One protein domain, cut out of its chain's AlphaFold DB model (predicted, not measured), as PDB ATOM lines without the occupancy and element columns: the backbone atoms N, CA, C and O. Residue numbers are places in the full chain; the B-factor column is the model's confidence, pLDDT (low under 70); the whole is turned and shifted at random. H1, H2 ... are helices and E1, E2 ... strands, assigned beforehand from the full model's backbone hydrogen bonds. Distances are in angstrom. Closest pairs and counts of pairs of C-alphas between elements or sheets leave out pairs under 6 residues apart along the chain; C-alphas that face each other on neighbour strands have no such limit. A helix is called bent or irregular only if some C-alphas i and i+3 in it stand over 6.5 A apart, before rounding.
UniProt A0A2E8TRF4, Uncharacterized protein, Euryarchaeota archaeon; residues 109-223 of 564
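Overview. This is residues 109 to 223 of the 564 residues of an uncharacterized protein of Euryarchaeota archaeon (UniProt A0A2E8TRF4). A small barrel is wound mainly from two long, sharply bent strands, E2 and E4, which pair twice round the ring; E5 and then E1 extend the sheet at one end, and E3 at the other. H1 lies over E4, and a long loop joins E2 to H1. The printed part has 115 residues, mostly strand among its named elements, in the order E1, E2, H1, E3, E4, E5; the antiparallel sheet runs E1 E5 E2 E4 E3. It is compact, with a radius of gyration of the C-alphas of 13.3 A and spans of 39 by 31 by 28 A.

Arrangement. E1, residues 109 to 113, is an edge strand antiparallel to E5, residues 218 to 223, with N 113 and O 218 2.8 A apart. E2, residues 121 to 139, bends by 135 degrees at residue 133 and is antiparallel to E5, with N 129 and O 219 2.9 A apart. E4, residues 197 to 211, bends by 149 degrees at residue 200; it pairs with E2 through N 122 and O 210, 2.9 A, and again through N 137 and O 207, 2.7 A. H1, residues 172 to 178, is on the sheet and over E4 at a height of 10.2 A, along the strands at 19 degrees on the local plane, which is only just supported, by 6 C-alphas. Each of its O i to N i+4 pairs is within hydrogen-bond range. E3, residues 183 to 188, forms a hairpin with E4, with N 199 and O 185 2.8 A apart. E2, H1 and E3 make a split strand-helix-strand unit, two strands running the same way with E4 between them, and its crossover is left-handed.

Along the chain. E1 begins at C-alpha 109 (32.548, 0.802, 38.169). E2 is 17.8 A long, E3 16.2 A, E5 16.3 A, E1 12.2 A, H1 10.1 A and bent E4 9.9 A. E5 ends at C-alpha 223 (35.480, 4.006, 30.369).

Size, cuts and confidence. The C-alphas farthest apart, of Asn 116 and Glu 158, are 41.0 A apart. The printed part has no cut. The link from E2 to H1 is long, 32 residues, and its residues 165 to 166 pair in parallel with residues 185 to 186 of E3. Confidence is under 70 at residues 144 to 149, 158 to 161 and 190.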
ATOM      1  N   PHE A 109      32.163   1.850  37.225       87.38
ATOM      2  CA  PHE A 109      32.548   0.802  38.169       87.38
ATOM      3  C   PHE A 109      31.741  -0.477  37.912       87.38
ATOM      4  O   PHE A 109      30.513  -0.427  37.796       87.38
ATOM      5  N   GLU A 110      32.417  -1.623  37.849       89.19
ATOM      6  CA  GLU A 110      31.749  -2.921  37.742       89.19
ATOM      7  C   GLU A 110      31.780  -3.697  39.056       89.19
ATOM      8  O   GLU A 110      30.722  -4.116  39.526       89.19
ATOM      9  N   ASP A 111      32.973  -3.930  39.603       88.81
ATOM     10  CA  ASP A 111      33.188  -4.783  40.776       88.81
ATOM     11  C   ASP A 111      34.596  -4.534  41.360       88.81
ATOM     12  O   ASP A 111      35.446  -3.887  40.728       88.81
ATOM     13  N   ASP A 112      34.846  -5.042  42.564       91.44
ATOM     14  CA  ASP A 112      36.115  -4.901  43.278       91.44
ATOM     15  C   ASP A 112      36.557  -6.190  43.994       91.44
ATOM     16  O   ASP A 112      35.791  -7.125  44.210       91.44
ATOM     17  N   ILE A 113      37.848  -6.254  44.326       89.56
ATOM     18  CA  ILE A 113      38.424  -7.199  45.286       89.56
ATOM     19  C   ILE A 113      38.869  -6.370  46.485       89.56
ATOM     20  O   ILE A 113      39.864  -5.640  46.399       89.56
ATOM     21  N   ASP A 114      38.159  -6.507  47.601       85.25
ATOM     22  CA  ASP A 114      38.483  -5.824  48.851       85.25
ATOM     23  C   ASP A 114      39.587  -6.581  49.620       85.25
ATOM     24  O   ASP A 114      39.978  -7.714  49.307       85.25
ATOM     25  N   TRP A 115      40.122  -5.977  50.681       79.75
ATOM     26  CA  TRP A 115      41.219  -6.526  51.488       79.75
ATOM     27  C   TRP A 115      40.898  -7.879  52.158       79.75
ATOM     28  O   TRP A 115      41.829  -8.557  52.598       79.75
ATOM     29  N   ASN A 116      39.623  -8.282  52.250       80.75
ATOM     30  CA  ASN A 116      39.166  -9.492  52.948       80.75
ATOM     31  C   ASN A 116      38.524 -10.572  52.054       80.75
ATOM     32  O   ASN A 116      38.040 -11.568  52.597       80.75
ATOM     33  N   ASP A 117      38.530 -10.408  50.730       84.38
ATOM     34  CA  ASP A 117      37.909 -11.377  49.824       84.38
ATOM     35  C   ASP A 117      38.736 -12.660  49.648       84.38
ATOM     36  O   ASP A 117      39.961 -12.624  49.495       84.38
ATOM     37  N   ASP A 118      38.040 -13.807  49.634       76.38
ATOM     38  CA  ASP A 118      38.627 -15.151  49.490       76.38
ATOM     39  C   ASP A 118      39.138 -15.424  48.056       76.38
ATOM     40  O   ASP A 118      40.071 -16.206  47.857       76.38
ATOM     41  N   GLY A 119      38.510 -14.817  47.041       81.31
ATOM     42  CA  GLY A 119      38.851 -14.974  45.625       81.31
ATOM     43  C   GLY A 119      39.598 -13.754  45.096       81.31
ATOM     44  O   GLY A 119      38.970 -12.786  44.697       81.31
ATOM     45  N   ARG A 120      40.933 -13.811  45.078       85.81
ATOM     46  CA  ARG A 120      41.799 -12.653  44.776       85.81
ATOM     47  C   ARG A 120      42.472 -12.711  43.405       85.81
ATOM     48  O   ARG A 120      43.458 -12.012  43.174       85.81
ATOM     49  N   THR A 121      41.986 -13.583  42.522       88.00
ATOM     50  CA  THR A 121      42.499 -13.724  41.157       88.00
ATOM     51  C   THR A 121      41.385 -13.575  40.129       88.00
ATOM     52  O   THR A 121      40.317 -14.176  40.262       88.00
ATOM     53  N   ILE A 122      41.636 -12.780  39.090       90.25
ATOM     54  CA  ILE A 122      40.672 -12.484  38.028       90.25
ATOM     55  C   ILE A 122      41.372 -12.409  36.671       90.25
ATOM     56  O   ILE A 122      42.533 -12.023  36.580       90.25
ATOM     57  N   TYR A 123      40.663 -12.793  35.610       91.06
ATOM     58  CA  TYR A 123      41.084 -12.584  34.226       91.06
ATOM     59  C   TYR A 123      40.031 -11.756  33.499       91.06
ATOM     60  O   TYR A 123      38.887 -12.206  33.369       91.06
ATOM     61  N   ALA A 124      40.401 -10.570  33.020       89.62
ATOM     62  CA  ALA A 124      39.517  -9.729  32.216       89.62
ATOM     63  C   ALA A 124      40.299  -8.692  31.394       89.62
ATOM     64  O   ALA A 124      41.479  -8.451  31.637       89.62
ATOM     65  N   ASN A 125      39.607  -8.067  30.437       91.19
ATOM     66  CA  ASN A 125      40.042  -6.853  29.745       91.19
ATOM     67  C   ASN A 125      39.246  -5.671  30.306       91.19
ATOM     68  O   ASN A 125      38.050  -5.546  30.016       91.19
ATOM     69  N   LYS A 126      39.882  -4.876  31.171       90.38
ATOM     70  CA  LYS A 126      39.252  -3.776  31.914       90.38
ATOM     71  C   LYS A 126      40.229  -2.622  32.125       90.38
ATOM     72  O   LYS A 126      41.422  -2.716  31.818       90.38
ATOM     73  N   SER A 127      39.686  -1.524  32.629       88.88
ATOM     74  CA  SER A 127      40.454  -0.465  33.272       88.88
ATOM     75  C   SER A 127      40.521  -0.769  34.762       88.88
ATOM     76  O   SER A 127      39.497  -1.046  35.382       88.88
ATOM     77  N   TRP A 128      41.733  -0.766  35.297       89.06
ATOM     78  CA  TRP A 128      42.076  -1.226  36.634       89.06
ATOM     79  C   TRP A 128      42.584  -0.051  37.463       89.06
ATOM     80  O   TRP A 128      43.331   0.786  36.952       89.06
ATOM     81  N   ASP A 129      42.213  -0.012  38.737       89.38
ATOM     82  CA  ASP A 129      42.736   0.938  39.717       89.38
ATOM     83  C   ASP A 129      42.954   0.218  41.051       89.38
ATOM     84  O   ASP A 129      42.060  -0.450  41.570       89.38
ATOM     85  N   GLY A 130      44.168   0.278  41.583       88.81
ATOM     86  CA  GLY A 130      44.530  -0.430  42.806       88.81
ATOM     87  C   GLY A 130      45.947  -0.976  42.768       88.81
ATOM     88  O   GLY A 130      46.813  -0.469  42.051       88.81
ATOM     89  N   THR A 131      46.197  -2.031  43.546       89.81
ATOM     90  CA  THR A 131      47.491  -2.723  43.537       89.81
ATOM     91  C   THR A 131      47.327  -4.201  43.230       89.81
ATOM     92  O   THR A 131      46.519  -4.905  43.837       89.81
ATOM     93  N   ALA A 132      48.099  -4.698  42.266       91.31
ATOM     94  CA  ALA A 132      48.051  -6.105  41.907       91.31
ATOM     95  C   ALA A 132      49.314  -6.588  41.191       91.31
ATOM     96  O   ALA A 132      50.110  -5.806  40.668       91.31
ATOM     97  N   PHE A 133      49.472  -7.909  41.148       89.88
ATOM     98  CA  PHE A 133      50.328  -8.562  40.171       89.88
ATOM     99  C   PHE A 133      49.541  -8.743  38.878       89.88
ATOM    100  O   PHE A 133      48.475  -9.357  38.898       89.88
ATOM    101  N   PHE A 134      50.053  -8.191  37.786       90.44
ATOM    102  CA  PHE A 134      49.426  -8.210  36.474       90.44
ATOM    103  C   PHE A 134      50.300  -8.989  35.492       90.44
ATOM    104  O   PHE A 134      51.455  -8.634  35.264       90.44
ATOM    105  N   GLU A 135      49.727 -10.037  34.914       90.19
ATOM    106  CA  GLU A 135      50.292 -10.852  33.838       90.19
ATOM    107  C   GLU A 135      49.541 -10.517  32.539       90.19
ATOM    108  O   GLU A 135      48.464 -11.071  32.268       90.19
ATOM    109  N   PRO A 136      50.045  -9.549  31.756       86.69
ATOM    110  CA  PRO A 136      49.344  -9.021  30.602       86.69
ATOM    111  C   PRO A 136      49.405  -9.957  29.392       86.69
ATOM    112  O   PRO A 136      50.466 -10.369  28.934       86.69
ATOM    113  N   VAL A 137      48.246 -10.189  28.783       87.81
ATOM    114  CA  VAL A 137      48.124 -10.622  27.382       87.81
ATOM    115  C   VAL A 137      48.176  -9.406  26.451       87.81
ATOM    116  O   VAL A 137      48.690  -9.489  25.335       87.81
ATOM    117  N   TRP A 138      47.646  -8.273  26.912       87.19
ATOM    118  CA  TRP A 138      47.691  -6.985  26.231       87.19
ATOM    119  C   TRP A 138      47.709  -5.847  27.259       87.19
ATOM    120  O   TRP A 138      47.044  -5.928  28.290       87.19
ATOM    121  N   MET A 139      48.444  -4.776  26.968       85.94
ATOM    122  CA  MET A 139      48.471  -3.549  27.769       85.94
ATOM    123  C   MET A 139      48.283  -2.348  26.856       85.94
ATOM    124  O   MET A 139      48.781  -2.355  25.728       85.94
ATOM    125  N   ASP A 140      47.585  -1.335  27.354       82.38
ATOM    126  CA  ASP A 140      47.462  -0.052  26.672       82.38
ATOM    127  C   ASP A 140      48.711   0.796  26.952       82.38
ATOM    128  O   ASP A 140      48.876   1.351  28.040       82.38
ATOM    129  N   ASP A 141      49.614   0.866  25.975       77.25
ATOM    130  CA  ASP A 141      50.841   1.667  26.023       77.25
ATOM    131  C   ASP A 141      50.600   3.154  25.725       77.25
ATOM    132  O   ASP A 141      51.506   3.972  25.874       77.25
ATOM    133  N   ASN A 142      49.378   3.511  25.321       75.88
ATOM    134  CA  ASN A 142      48.971   4.877  25.016       75.88
ATOM    135  C   ASN A 142      47.967   5.428  26.043       75.88
ATOM    136  O   ASN A 142      47.367   6.480  25.813       75.88
ATOM    137  N   TYR A 143      47.776   4.734  27.170       73.94
ATOM    138  CA  TYR A 143      46.971   5.241  28.273       73.94
ATOM    139  C   TYR A 143      47.684   6.429  28.923       73.94
ATOM    140  O   TYR A 143      48.764   6.295  29.494       73.94
ATOM    141  N   SER A 144      47.076   7.605  28.809       65.50
ATOM    142  CA  SER A 144      47.585   8.854  29.363       65.50
ATOM    143  C   SER A 144      46.466   9.581  30.096       65.50
ATOM    144  O   SER A 144      45.394   9.756  29.524       65.50
ATOM    145  N   GLY A 145      46.737  10.035  31.315       63.59
ATOM    146  CA  GLY A 145      45.895  10.963  32.073       63.59
ATOM    147  C   GLY A 145      46.697  12.167  32.572       63.59
ATOM    148  O   GLY A 145      47.896  12.301  32.289       63.59
ATOM    149  N   ASP A 146      46.047  13.040  33.334       61.75
ATOM    150  CA  ASP A 146      46.704  14.193  33.941       61.75
ATOM    151  C   ASP A 146      47.765  13.797  34.971       61.75
ATOM    152  O   ASP A 146      47.789  12.699  35.513       61.75
ATOM    153  N   TRP A 147      48.681  14.716  35.264       52.09
ATOM    154  CA  TRP A 147      49.813  14.494  36.174       52.09
ATOM    155  C   TRP A 147      49.431  14.178  37.634       52.09
ATOM    156  O   TRP A 147      50.283  13.688  38.378       52.09
ATOM    157  N   TRP A 148      48.197  14.477  38.056       56.97
ATOM    158  CA  TRP A 148      47.640  14.082  39.359       56.97
ATOM    159  C   TRP A 148      46.903  12.740  39.309       56.97
ATOM    160  O   TRP A 148      46.730  12.099  40.349       56.97
ATOM    161  N   ASP A 149      46.497  12.298  38.118       65.19
ATOM    162  CA  ASP A 149      45.903  10.991  37.916       65.19
ATOM    163  C   ASP A 149      47.041   9.972  37.914       65.19
ATOM    164  O   ASP A 149      47.911   9.985  37.048       65.19
ATOM    165  N   SER A 150      47.121   9.144  38.955       73.12
ATOM    166  CA  SER A 150      48.254   8.236  39.193       73.12
ATOM    167  C   SER A 150      48.212   7.015  38.265       73.12
ATOM    168  O   SER A 150      48.168   5.863  38.712       73.12
ATOM    169  N   HIS A 151      48.173   7.279  36.962       80.50
ATOM    170  CA  HIS A 151      48.256   6.298  35.898       80.50
ATOM    171  C   HIS A 151      49.688   5.811  35.719       80.50
ATOM    172  O   HIS A 151      50.664   6.444  36.130       80.50
ATOM    173  N   ILE A 152      49.796   4.631  35.131       82.44
ATOM    174  CA  ILE A 152      51.069   3.958  34.939       82.44
ATOM    175  C   ILE A 152      51.504   4.164  33.498       82.44
ATOM    176  O   ILE A 152      50.915   3.626  32.564       82.44
ATOM    177  N   ASP A 153      52.573   4.940  33.347       76.56
ATOM    178  CA  ASP A 153      53.204   5.229  32.065       76.56
ATOM    179  C   ASP A 153      54.083   4.040  31.639       76.56
ATOM    180  O   ASP A 153      55.244   3.902  32.050       76.56
ATOM    181  N   TRP A 154      53.515   3.154  30.818       78.94
ATOM    182  CA  TRP A 154      54.186   1.985  30.241       78.94
ATOM    183  C   TRP A 154      55.139   2.381  29.104       78.94
ATOM    184  O   TRP A 154      54.997   1.933  27.967       78.94
ATOM    185  N   ARG A 155      56.138   3.229  29.384       75.75
ATOM    186  CA  ARG A 155      57.123   3.645  28.370       75.75
ATOM    187  C   ARG A 155      57.865   2.444  27.810       75.75
ATOM    188  O   ARG A 155      58.676   1.851  28.512       75.75
ATOM    189  N   MET A 156      57.664   2.152  26.535       77.88
ATOM    190  CA  MET A 156      58.336   1.037  25.870       77.88
ATOM    191  C   MET A 156      59.744   1.417  25.383       77.88
ATOM    192  O   MET A 156      60.004   2.556  24.982       77.88
ATOM    193  N   ASP A 157      60.668   0.458  25.415       71.94
ATOM    194  CA  ASP A 157      61.995   0.558  24.808       71.94
ATOM    195  C   ASP A 157      61.965   0.256  23.288       71.94
ATOM    196  O   ASP A 157      60.924  -0.060  22.712       71.94
ATOM    197  N   GLU A 158      63.113   0.344  22.598       68.56
ATOM    198  CA  GLU A 158      63.208   0.043  21.151       68.56
ATOM    199  C   GLU A 158      62.839  -1.416  20.788       68.56
ATOM    200  O   GLU A 158      62.670  -1.722  19.603       68.56
ATOM    201  N   ASN A 159      62.715  -2.310  21.776       66.81
ATOM    202  CA  ASN A 159      62.366  -3.721  21.611       66.81
ATOM    203  C   ASN A 159      60.904  -4.029  21.987       66.81
ATOM    204  O   ASN A 159      60.476  -5.164  21.781       66.81
ATOM    205  N   GLY A 160      60.140  -3.037  22.464       65.88
ATOM    206  CA  GLY A 160      58.748  -3.200  22.891       65.88
ATOM    207  C   GLY A 160      58.580  -3.675  24.337       65.88
ATOM    208  O   GLY A 160      57.494  -4.122  24.690       65.88
ATOM    209  N   GLU A 161      59.632  -3.592  25.156       69.81
ATOM    210  CA  GLU A 161      59.614  -3.941  26.580       69.81
ATOM    211  C   GLU A 161      59.412  -2.676  27.433       69.81
ATOM    212  O   GLU A 161      60.043  -1.648  27.156       69.81
ATOM    213  N   PRO A 162      58.590  -2.708  28.495       74.62
ATOM    214  CA  PRO A 162      58.366  -1.537  29.332       74.62
ATOM    215  C   PRO A 162      59.623  -1.196  30.156       74.62
ATOM    216  O   PRO A 162      60.208  -2.039  30.838       74.62
ATOM    217  N   LEU A 163      60.035   0.074  30.122       74.81
ATOM    218  CA  LEU A 163      61.189   0.648  30.824       74.81
ATOM    219  C   LEU A 163      60.909   0.807  32.326       74.81
ATOM    220  O   LEU A 163      60.869   1.916  32.862       74.81
ATOM    221  N   LEU A 164      60.724  -0.314  33.013       80.81
ATOM    222  CA  LEU A 164      60.407  -0.362  34.436       80.81
ATOM    223  C   LEU A 164      61.614  -0.771  35.281       80.81
ATOM    224  O   LEU A 164      62.619  -1.298  34.801       80.81
ATOM    225  N   THR A 165      61.516  -0.509  36.585       81.81
ATOM    226  CA  THR A 165      62.517  -0.992  37.542       81.81
ATOM    227  C   THR A 165      62.396  -2.510  37.676       81.81
ATOM    228  O   THR A 165      61.294  -3.033  37.799       81.81
ATOM    229  N   ASP A 166      63.523  -3.220  37.681       81.25
ATOM    230  CA  ASP A 166      63.553  -4.663  37.933       81.25
ATOM    231  C   ASP A 166      63.415  -4.947  39.443       81.25
ATOM    232  O   ASP A 166      64.307  -4.641  40.246       81.25
ATOM    233  N   CYS A 167      62.269  -5.514  39.816       82.62
ATOM    234  CA  CYS A 167      61.870  -5.926  41.161       82.62
ATOM    235  C   CYS A 167      61.967  -7.441  41.388       82.62
ATOM    236  O   CYS A 167      61.650  -7.894  42.486       82.62
ATOM    237  N   SER A 168      62.423  -8.232  40.412       80.56
ATOM    238  CA  SER A 168      62.451  -9.707  40.473       80.56
ATOM    239  C   SER A 168      63.122 -10.283  41.732       80.56
ATOM    240  O   SER A 168      62.803 -11.380  42.185       80.56
ATOM    241  N   ASN A 169      64.056  -9.533  42.329       80.19
ATOM    242  CA  ASN A 169      64.819  -9.929  43.514       80.19
ATOM    243  C   ASN A 169      64.344  -9.274  44.827       80.19
ATOM    244  O   ASN A 169      65.053  -9.354  45.835       80.19
ATOM    245  N   TRP A 170      63.222  -8.552  44.824       82.62
ATOM    246  CA  TRP A 170      62.709  -7.838  45.998       82.62
ATOM    247  C   TRP A 170      61.674  -8.690  46.740       82.62
ATOM    248  O   TRP A 170      60.945  -9.468  46.136       82.62
ATOM    249  N   ASP A 171      61.608  -8.551  48.066       81.94
ATOM    250  CA  ASP A 171      60.494  -9.115  48.832       81.94
ATOM    251  C   ASP A 171      59.253  -8.203  48.749       81.94
ATOM    252  O   ASP A 171      59.351  -7.019  48.419       81.94
ATOM    253  N   LEU A 172      58.072  -8.750  49.060       78.88
ATOM    254  CA  LEU A 172      56.799  -8.009  49.040       78.88
ATOM    255  C   LEU A 172      56.851  -6.720  49.879       78.88
ATOM    256  O   LEU A 172      56.330  -5.686  49.472       78.88
ATOM    257  N   GLN A 173      57.541  -6.745  51.022       79.88
ATOM    258  CA  GLN A 173      57.664  -5.583  51.902       79.88
ATOM    259  C   GLN A 173      58.544  -4.480  51.284       79.88
ATOM    260  O   GLN A 173      58.321  -3.292  51.519       79.88
ATOM    261  N   MET A 174      59.568  -4.853  50.518       80.31
ATOM    262  CA  MET A 174      60.431  -3.945  49.772       80.31
ATOM    263  C   MET A 174      59.700  -3.342  48.580       80.31
ATOM    264  O   MET A 174      59.897  -2.157  48.328       80.31
ATOM    265  N   ILE A 175      58.863  -4.121  47.890       81.31
ATOM    266  CA  ILE A 175      58.025  -3.641  46.784       81.31
ATOM    267  C   ILE A 175      57.045  -2.579  47.301       81.31
ATOM    268  O   ILE A 175      57.082  -1.449  46.819       81.31
ATOM    269  N   TYR A 176      56.295  -2.873  48.369       81.94
ATOM    270  CA  TYR A 176      55.341  -1.927  48.972       81.94
ATOM    271  C   TYR A 176      55.973  -0.621  49.467       81.94
ATOM    272  O   TYR A 176      55.319   0.413  49.492       81.94
ATOM    273  N   ASN A 177      57.242  -0.648  49.887       81.19
ATOM    274  CA  ASN A 177      57.931   0.547  50.382       81.19
ATOM    275  C   ASN A 177      58.623   1.371  49.284       81.19
ATOM    276  O   ASN A 177      59.060   2.486  49.564       81.19
ATOM    277  N   ARG A 178      58.845   0.802  48.092       82.38
ATOM    278  CA  ARG A 178      59.665   1.422  47.036       82.38
ATOM    279  C   ARG A 178      58.874   1.816  45.800       82.38
ATOM    280  O   ARG A 178      59.339   2.694  45.081       82.38
ATOM    281  N   ILE A 179      57.755   1.152  45.539       83.81
ATOM    282  CA  ILE A 179      56.849   1.508  44.455       83.81
ATOM    283  C   ILE A 179      55.780   2.418  45.042       83.81
ATOM    284  O   ILE A 179      55.001   2.005  45.897       83.81
ATOM    285  N   GLU A 180      55.817   3.680  44.629       82.44
ATOM    286  CA  GLU A 180      54.787   4.658  44.964       82.44
ATOM    287  C   GLU A 180      53.553   4.447  44.073       82.44
ATOM    288  O   GLU A 180      53.605   3.738  43.065       82.44
ATOM    289  N   TRP A 181      52.435   5.056  44.462       82.12
ATOM    290  CA  TRP A 181      51.208   5.058  43.668       82.12
ATOM    291  C   TRP A 181      51.454   5.757  42.315       82.12
ATOM    292  O   TRP A 181      52.073   6.818  42.286       82.12
ATOM    293  N   GLY A 182      51.017   5.153  41.206       81.81
ATOM    294  CA  GLY A 182      51.387   5.538  39.833       81.81
ATOM    295  C   GLY A 182      52.657   4.856  39.303       81.81
ATOM    296  O   GLY A 182      53.267   5.324  38.343       81.81
ATOM    297  N   GLY A 183      53.098   3.765  39.937       84.25
ATOM    298  CA  GLY A 183      54.324   3.051  39.590       84.25
ATOM    299  C   GLY A 183      54.093   1.579  39.259       84.25
ATOM    300  O   GLY A 183      53.207   0.923  39.806       84.25
ATOM    301  N   ALA A 184      54.956   1.037  38.402       87.56
ATOM    302  CA  ALA A 184      55.026  -0.393  38.130       87.56
ATOM    303  C   ALA A 184      56.468  -0.904  38.190       87.56
ATOM    304  O   ALA A 184      57.434  -0.148  38.028       87.56
ATOM    305  N   CYS A 185      56.627  -2.201  38.437       87.69
ATOM    306  CA  CYS A 185      57.926  -2.843  38.357       87.69
ATOM    307  C   CYS A 185      57.871  -4.285  37.864       87.69
ATOM    308  O   CYS A 185      56.888  -4.997  38.043       87.69
ATOM    309  N   PHE A 186      58.953  -4.702  37.215       86.50
ATOM    310  CA  PHE A 186      59.068  -6.000  36.565       86.50
ATOM    311  C   PHE A 186      59.446  -7.090  37.572       86.50
ATOM    312  O   PHE A 186      60.407  -6.919  38.324       86.50
ATOM    313  N   ILE A 187      58.722  -8.208  37.584       83.12
ATOM    314  CA  ILE A 187      59.022  -9.381  38.428       83.12
ATOM    315  C   ILE A 187      59.586 -10.521  37.579       83.12
ATOM    316  O   ILE A 187      60.502 -11.216  38.027       83.12
ATOM    317  N   GLY A 188      59.071 -10.659  36.354       81.12
ATOM    318  CA  GLY A 188      59.398 -11.715  35.400       81.12
ATOM    319  C   GLY A 188      58.441 -12.903  35.466       81.12
ATOM    320  O   GLY A 188      57.518 -12.933  36.277       81.12
ATOM    321  N   ASP A 189      58.676 -13.882  34.600       79.62
ATOM    322  CA  ASP A 189      57.928 -15.142  34.502       79.62
ATOM    323  C   ASP A 189      58.233 -16.097  35.684       79.62
ATOM    324  O   ASP A 189      59.157 -16.923  35.651       79.62
ATOM    325  N   ALA A 190      57.507 -15.924  36.794       66.00
ATOM    326  CA  ALA A 190      57.729 -16.669  38.036       66.00
ATOM    327  C   ALA A 190      57.150 -18.096  38.013       66.00
ATOM    328  O   ALA A 190      57.628 -18.963  38.758       66.00
ATOM    329  N   ASP A 191      56.135 -18.354  37.189       71.38
ATOM    330  CA  ASP A 191      55.438 -19.637  37.092       71.38
ATOM    331  C   ASP A 191      55.827 -20.457  35.841       71.38
ATOM    332  O   ASP A 191      55.558 -21.665  35.783       71.38
ATOM    333  N   GLY A 192      56.603 -19.865  34.929       71.44
ATOM    334  CA  GLY A 192      57.221 -20.500  33.769       71.44
ATOM    335  C   GLY A 192      56.265 -20.675  32.592       71.44
ATOM    336  O   GLY A 192      56.459 -21.607  31.795       71.44
ATOM    337  N   ASP A 193      55.210 -19.865  32.523       74.00
ATOM    338  CA  ASP A 193      54.158 -19.950  31.514       74.00
ATOM    339  C   ASP A 193      54.487 -19.169  30.221       74.00
ATOM    340  O   ASP A 193      53.839 -19.371  29.185       74.00
ATOM    341  N   GLY A 194      55.581 -18.402  30.238       72.88
ATOM    342  CA  GLY A 194      56.077 -17.595  29.130       72.88
ATOM    343  C   GLY A 194      55.516 -16.173  29.077       72.88
ATOM    344  O   GLY A 194      55.759 -15.501  28.070       72.88
ATOM    345  N   LEU A 195      54.778 -15.731  30.099       78.81
ATOM    346  CA  LEU A 195      54.325 -14.357  30.290       78.81
ATOM    347  C   LEU A 195      55.066 -13.727  31.472       78.81
ATOM    348  O   LEU A 195      55.258 -14.334  32.520       78.81
ATOM    349  N   ASP A 196      55.494 -12.479  31.309       83.44
ATOM    350  CA  ASP A 196      56.154 -11.760  32.391       83.44
ATOM    351  C   ASP A 196      55.128 -11.104  33.319       83.44
ATOM    352  O   ASP A 196      54.224 -10.396  32.871       83.44
ATOM    353  N   ALA A 197      55.294 -11.300  34.629       86.06
ATOM    354  CA  ALA A 197      54.470 -10.652  35.638       86.06
ATOM    355  C   ALA A 197      55.037  -9.280  36.038       86.06
ATOM    356  O   ALA A 197      56.247  -9.106  36.262       86.06
ATOM    357  N   TYR A 198      54.142  -8.311  36.216       88.56
ATOM    358  CA  TYR A 198      54.448  -6.966  36.692       88.56
ATOM    359  C   TYR A 198      53.748  -6.710  38.026       88.56
ATOM    360  O   TYR A 198      52.590  -7.070  38.210       88.56
ATOM    361  N   TYR A 199      54.435  -6.062  38.967       89.38
ATOM    362  CA  TYR A 199      53.767  -5.434  40.104       89.38
ATOM    363  C   TYR A 199      53.292  -4.051  39.685       89.38
ATOM    364  O   TYR A 199      54.082  -3.259  39.168       89.38
ATOM    365  N   VAL A 200      52.024  -3.763  39.933       90.12
ATOM    366  CA  VAL A 200      51.342  -2.578  39.431       90.12
ATOM    367  C   VAL A 200      50.637  -1.906  40.604       90.12
ATOM    368  O   VAL A 200      49.967  -2.577  41.385       90.12
ATOM    369  N   SER A 201      50.838  -0.599  40.774       88.88
ATOM    370  CA  SER A 201      50.239   0.188  41.854       88.88
ATOM    371  C   SER A 201      49.787   1.535  41.309       88.88
ATOM    372  O   SER A 201      50.609   2.433  41.149       88.88
ATOM    373  N   GLY A 202      48.498   1.688  41.023       88.12
ATOM    374  CA  GLY A 202      47.924   2.871  40.378       88.12
ATOM    375  C   GLY A 202      46.862   2.485  39.350       88.12
ATOM    376  O   GLY A 202      46.277   1.407  39.447       88.12
ATOM    377  N   LYS A 203      46.636   3.347  38.353       88.62
ATOM    378  CA  LYS A 203      45.655   3.114  37.282       88.62
ATOM    379  C   LYS A 203      46.307   2.586  36.006       88.62
ATOM    380  O   LYS A 203      47.313   3.130  35.550       88.62
ATOM    381  N   TRP A 204      45.733   1.553  35.395       89.19
ATOM    382  CA  TRP A 204      46.183   1.044  34.094       89.19
ATOM    383  C   TRP A 204      45.047   0.398  33.301       89.19
ATOM    384  O   TRP A 204      44.003   0.040  33.842       89.19
ATOM    385  N   ARG A 205      45.256   0.203  31.996       88.12
ATOM    386  CA  ARG A 205      44.320  -0.511  31.124       88.12
ATOM    387  C   ARG A 205      45.015  -1.684  30.455       88.12
ATOM    388  O   ARG A 205      46.121  -1.554  29.933       88.12
ATOM    389  N   GLY A 206      44.361  -2.838  30.472       89.12
ATOM    390  CA  GLY A 206      44.926  -4.031  29.865       89.12
ATOM    391  C   GLY A 206      44.071  -5.274  30.053       89.12
ATOM    392  O   GLY A 206      43.111  -5.303  30.827       89.12
ATOM    393  N   GLU A 207      44.456  -6.314  29.326       92.00
ATOM    394  CA  GLU A 207      43.880  -7.649  29.384       92.00
ATOM    395  C   GLU A 207      44.918  -8.622  29.918       92.00
ATOM    396  O   GLU A 207      46.028  -8.685  29.395       92.00
ATOM    397  N   GLY A 208      44.566  -9.405  30.932       91.19
ATOM    398  CA  GLY A 208      45.507 -10.347  31.526       91.19
ATOM    399  C   GLY A 208      44.988 -11.017  32.784       91.19
ATOM    400  O   GLY A 208      43.846 -10.796  33.198       91.19
ATOM    401  N   TRP A 209      45.837 -11.855  33.373       89.56
ATOM    402  CA  TRP A 209      45.602 -12.422  34.696       89.56
ATOM    403  C   TRP A 209      46.053 -11.436  35.759       89.56
ATOM    404  O   TRP A 209      47.122 -10.837  35.665       89.56
ATOM    405  N   ILE A 210      45.218 -11.256  36.773       91.06
ATOM    406  CA  ILE A 210      45.492 -10.360  37.882       91.06
ATOM    407  C   ILE A 210      45.377 -11.126  39.182       91.06
ATOM    408  O   ILE A 210      44.402 -11.844  39.403       91.06
ATOM    409  N   SER A 211      46.374 -10.948  40.043       89.56
ATOM    410  CA  SER A 211      46.428 -11.523  41.381       89.56
ATOM    411  C   SER A 211      46.664 -10.422  42.410       89.56
ATOM    412  O   SER A 211      47.727  -9.801  42.436       89.56
ATOM    413  N   VAL A 212      45.679 -10.181  43.275       89.94
ATOM    414  CA  VAL A 212      45.721  -9.120  44.290       89.94
ATOM    415  C   VAL A 212      46.351  -9.665  45.581       89.94
ATOM    416  O   VAL A 212      45.812 -10.610  46.171       89.94
ATOM    417  N   PRO A 213      47.467  -9.095  46.069       86.00
ATOM    418  CA  PRO A 213      48.084  -9.510  47.329       86.00
ATOM    419  C   PRO A 213      47.140  -9.380  48.532       86.00
ATOM    420  O   PRO A 213      46.212  -8.576  48.506       86.00
ATOM    421  N   GLU A 214      47.380 -10.128  49.611       81.00
ATOM    422  CA  GLU A 214      46.625  -9.968  50.865       81.00
ATOM    423  C   GLU A 214      46.762  -8.532  51.418       81.00
ATOM    424  O   GLU A 214      47.819  -7.912  51.290       81.00
ATOM    425  N   GLU A 215      45.691  -8.014  52.032       82.12
ATOM    426  CA  GLU A 215      45.591  -6.645  52.584       82.12
ATOM    427  C   GLU A 215      45.606  -5.499  51.549       82.12
ATOM    428  O   GLU A 215      45.654  -4.330  51.929       82.12
ATOM    429  N   GLN A 216      45.553  -5.813  50.255       86.69
ATOM    430  CA  GLN A 216      45.434  -4.838  49.169       86.69
ATOM    431  C   GLN A 216      44.038  -4.852  48.540       86.69
ATOM    432  O   GLN A 216      43.257  -5.771  48.790       86.69
ATOM    433  N   TYR A 217      43.735  -3.848  47.721       89.75
ATOM    434  CA  TYR A 217      42.478  -3.768  46.985       89.75
ATOM    435  C   TYR A 217      42.729  -3.527  45.497       89.75
ATOM    436  O   TYR A 217      43.759  -2.970  45.102       89.75
ATOM    437  N   LEU A 218      41.763  -3.947  44.690       90.88
ATOM    438  CA  LEU A 218      41.716  -3.675  43.263       90.88
ATOM    439  C   LEU A 218      40.268  -3.441  42.854       90.88
ATOM    440  O   LEU A 218      39.429  -4.306  43.076       90.88
ATOM    441  N   GLN A 219      40.000  -2.315  42.211       91.69
ATOM    442  CA  GLN A 219      38.720  -2.020  41.579       91.69
ATOM    443  C   GLN A 219      38.873  -2.028  40.057       91.69
ATOM    444  O   GLN A 219      39.945  -1.712  39.527       91.69
ATOM    445  N   TRP A 220      37.810  -2.397  39.346       91.56
ATOM    446  CA  TRP A 220      37.824  -2.379  37.885       91.56
ATOM    447  C   TRP A 220      36.492  -1.995  37.261       91.56
ATOM    448  O   TRP A 220      35.419  -2.041  37.866       91.56
ATOM    449  N   GLY A 221      36.593  -1.605  35.997       88.94
ATOM    450  CA  GLY A 221      35.484  -1.075  35.234       88.94
ATOM    451  C   GLY A 221      35.860  -0.842  33.782       88.94
ATOM    452  O   GLY A 221      36.816  -1.423  33.248       88.94
ATOM    453  N   TYR A 222      35.094   0.013  33.123       86.19
ATOM    454  CA  TYR A 222      35.387   0.477  31.774       86.19
ATOM    455  C   TYR A 222      35.054   1.961  31.643       86.19
ATOM    456  O   TYR A 222      34.128   2.461  32.274       86.19
ATOM    457  N   TRP A 223      35.808   2.651  30.794       78.69
ATOM    458  CA  TRP A 223      35.480   4.006  30.369       78.69
ATOM    459  C   TRP A 223      34.453   3.954  29.241       78.69
ATOM    460  O   TRP A 223      34.552   3.103  28.347       78.69
TER     461      TRP A 223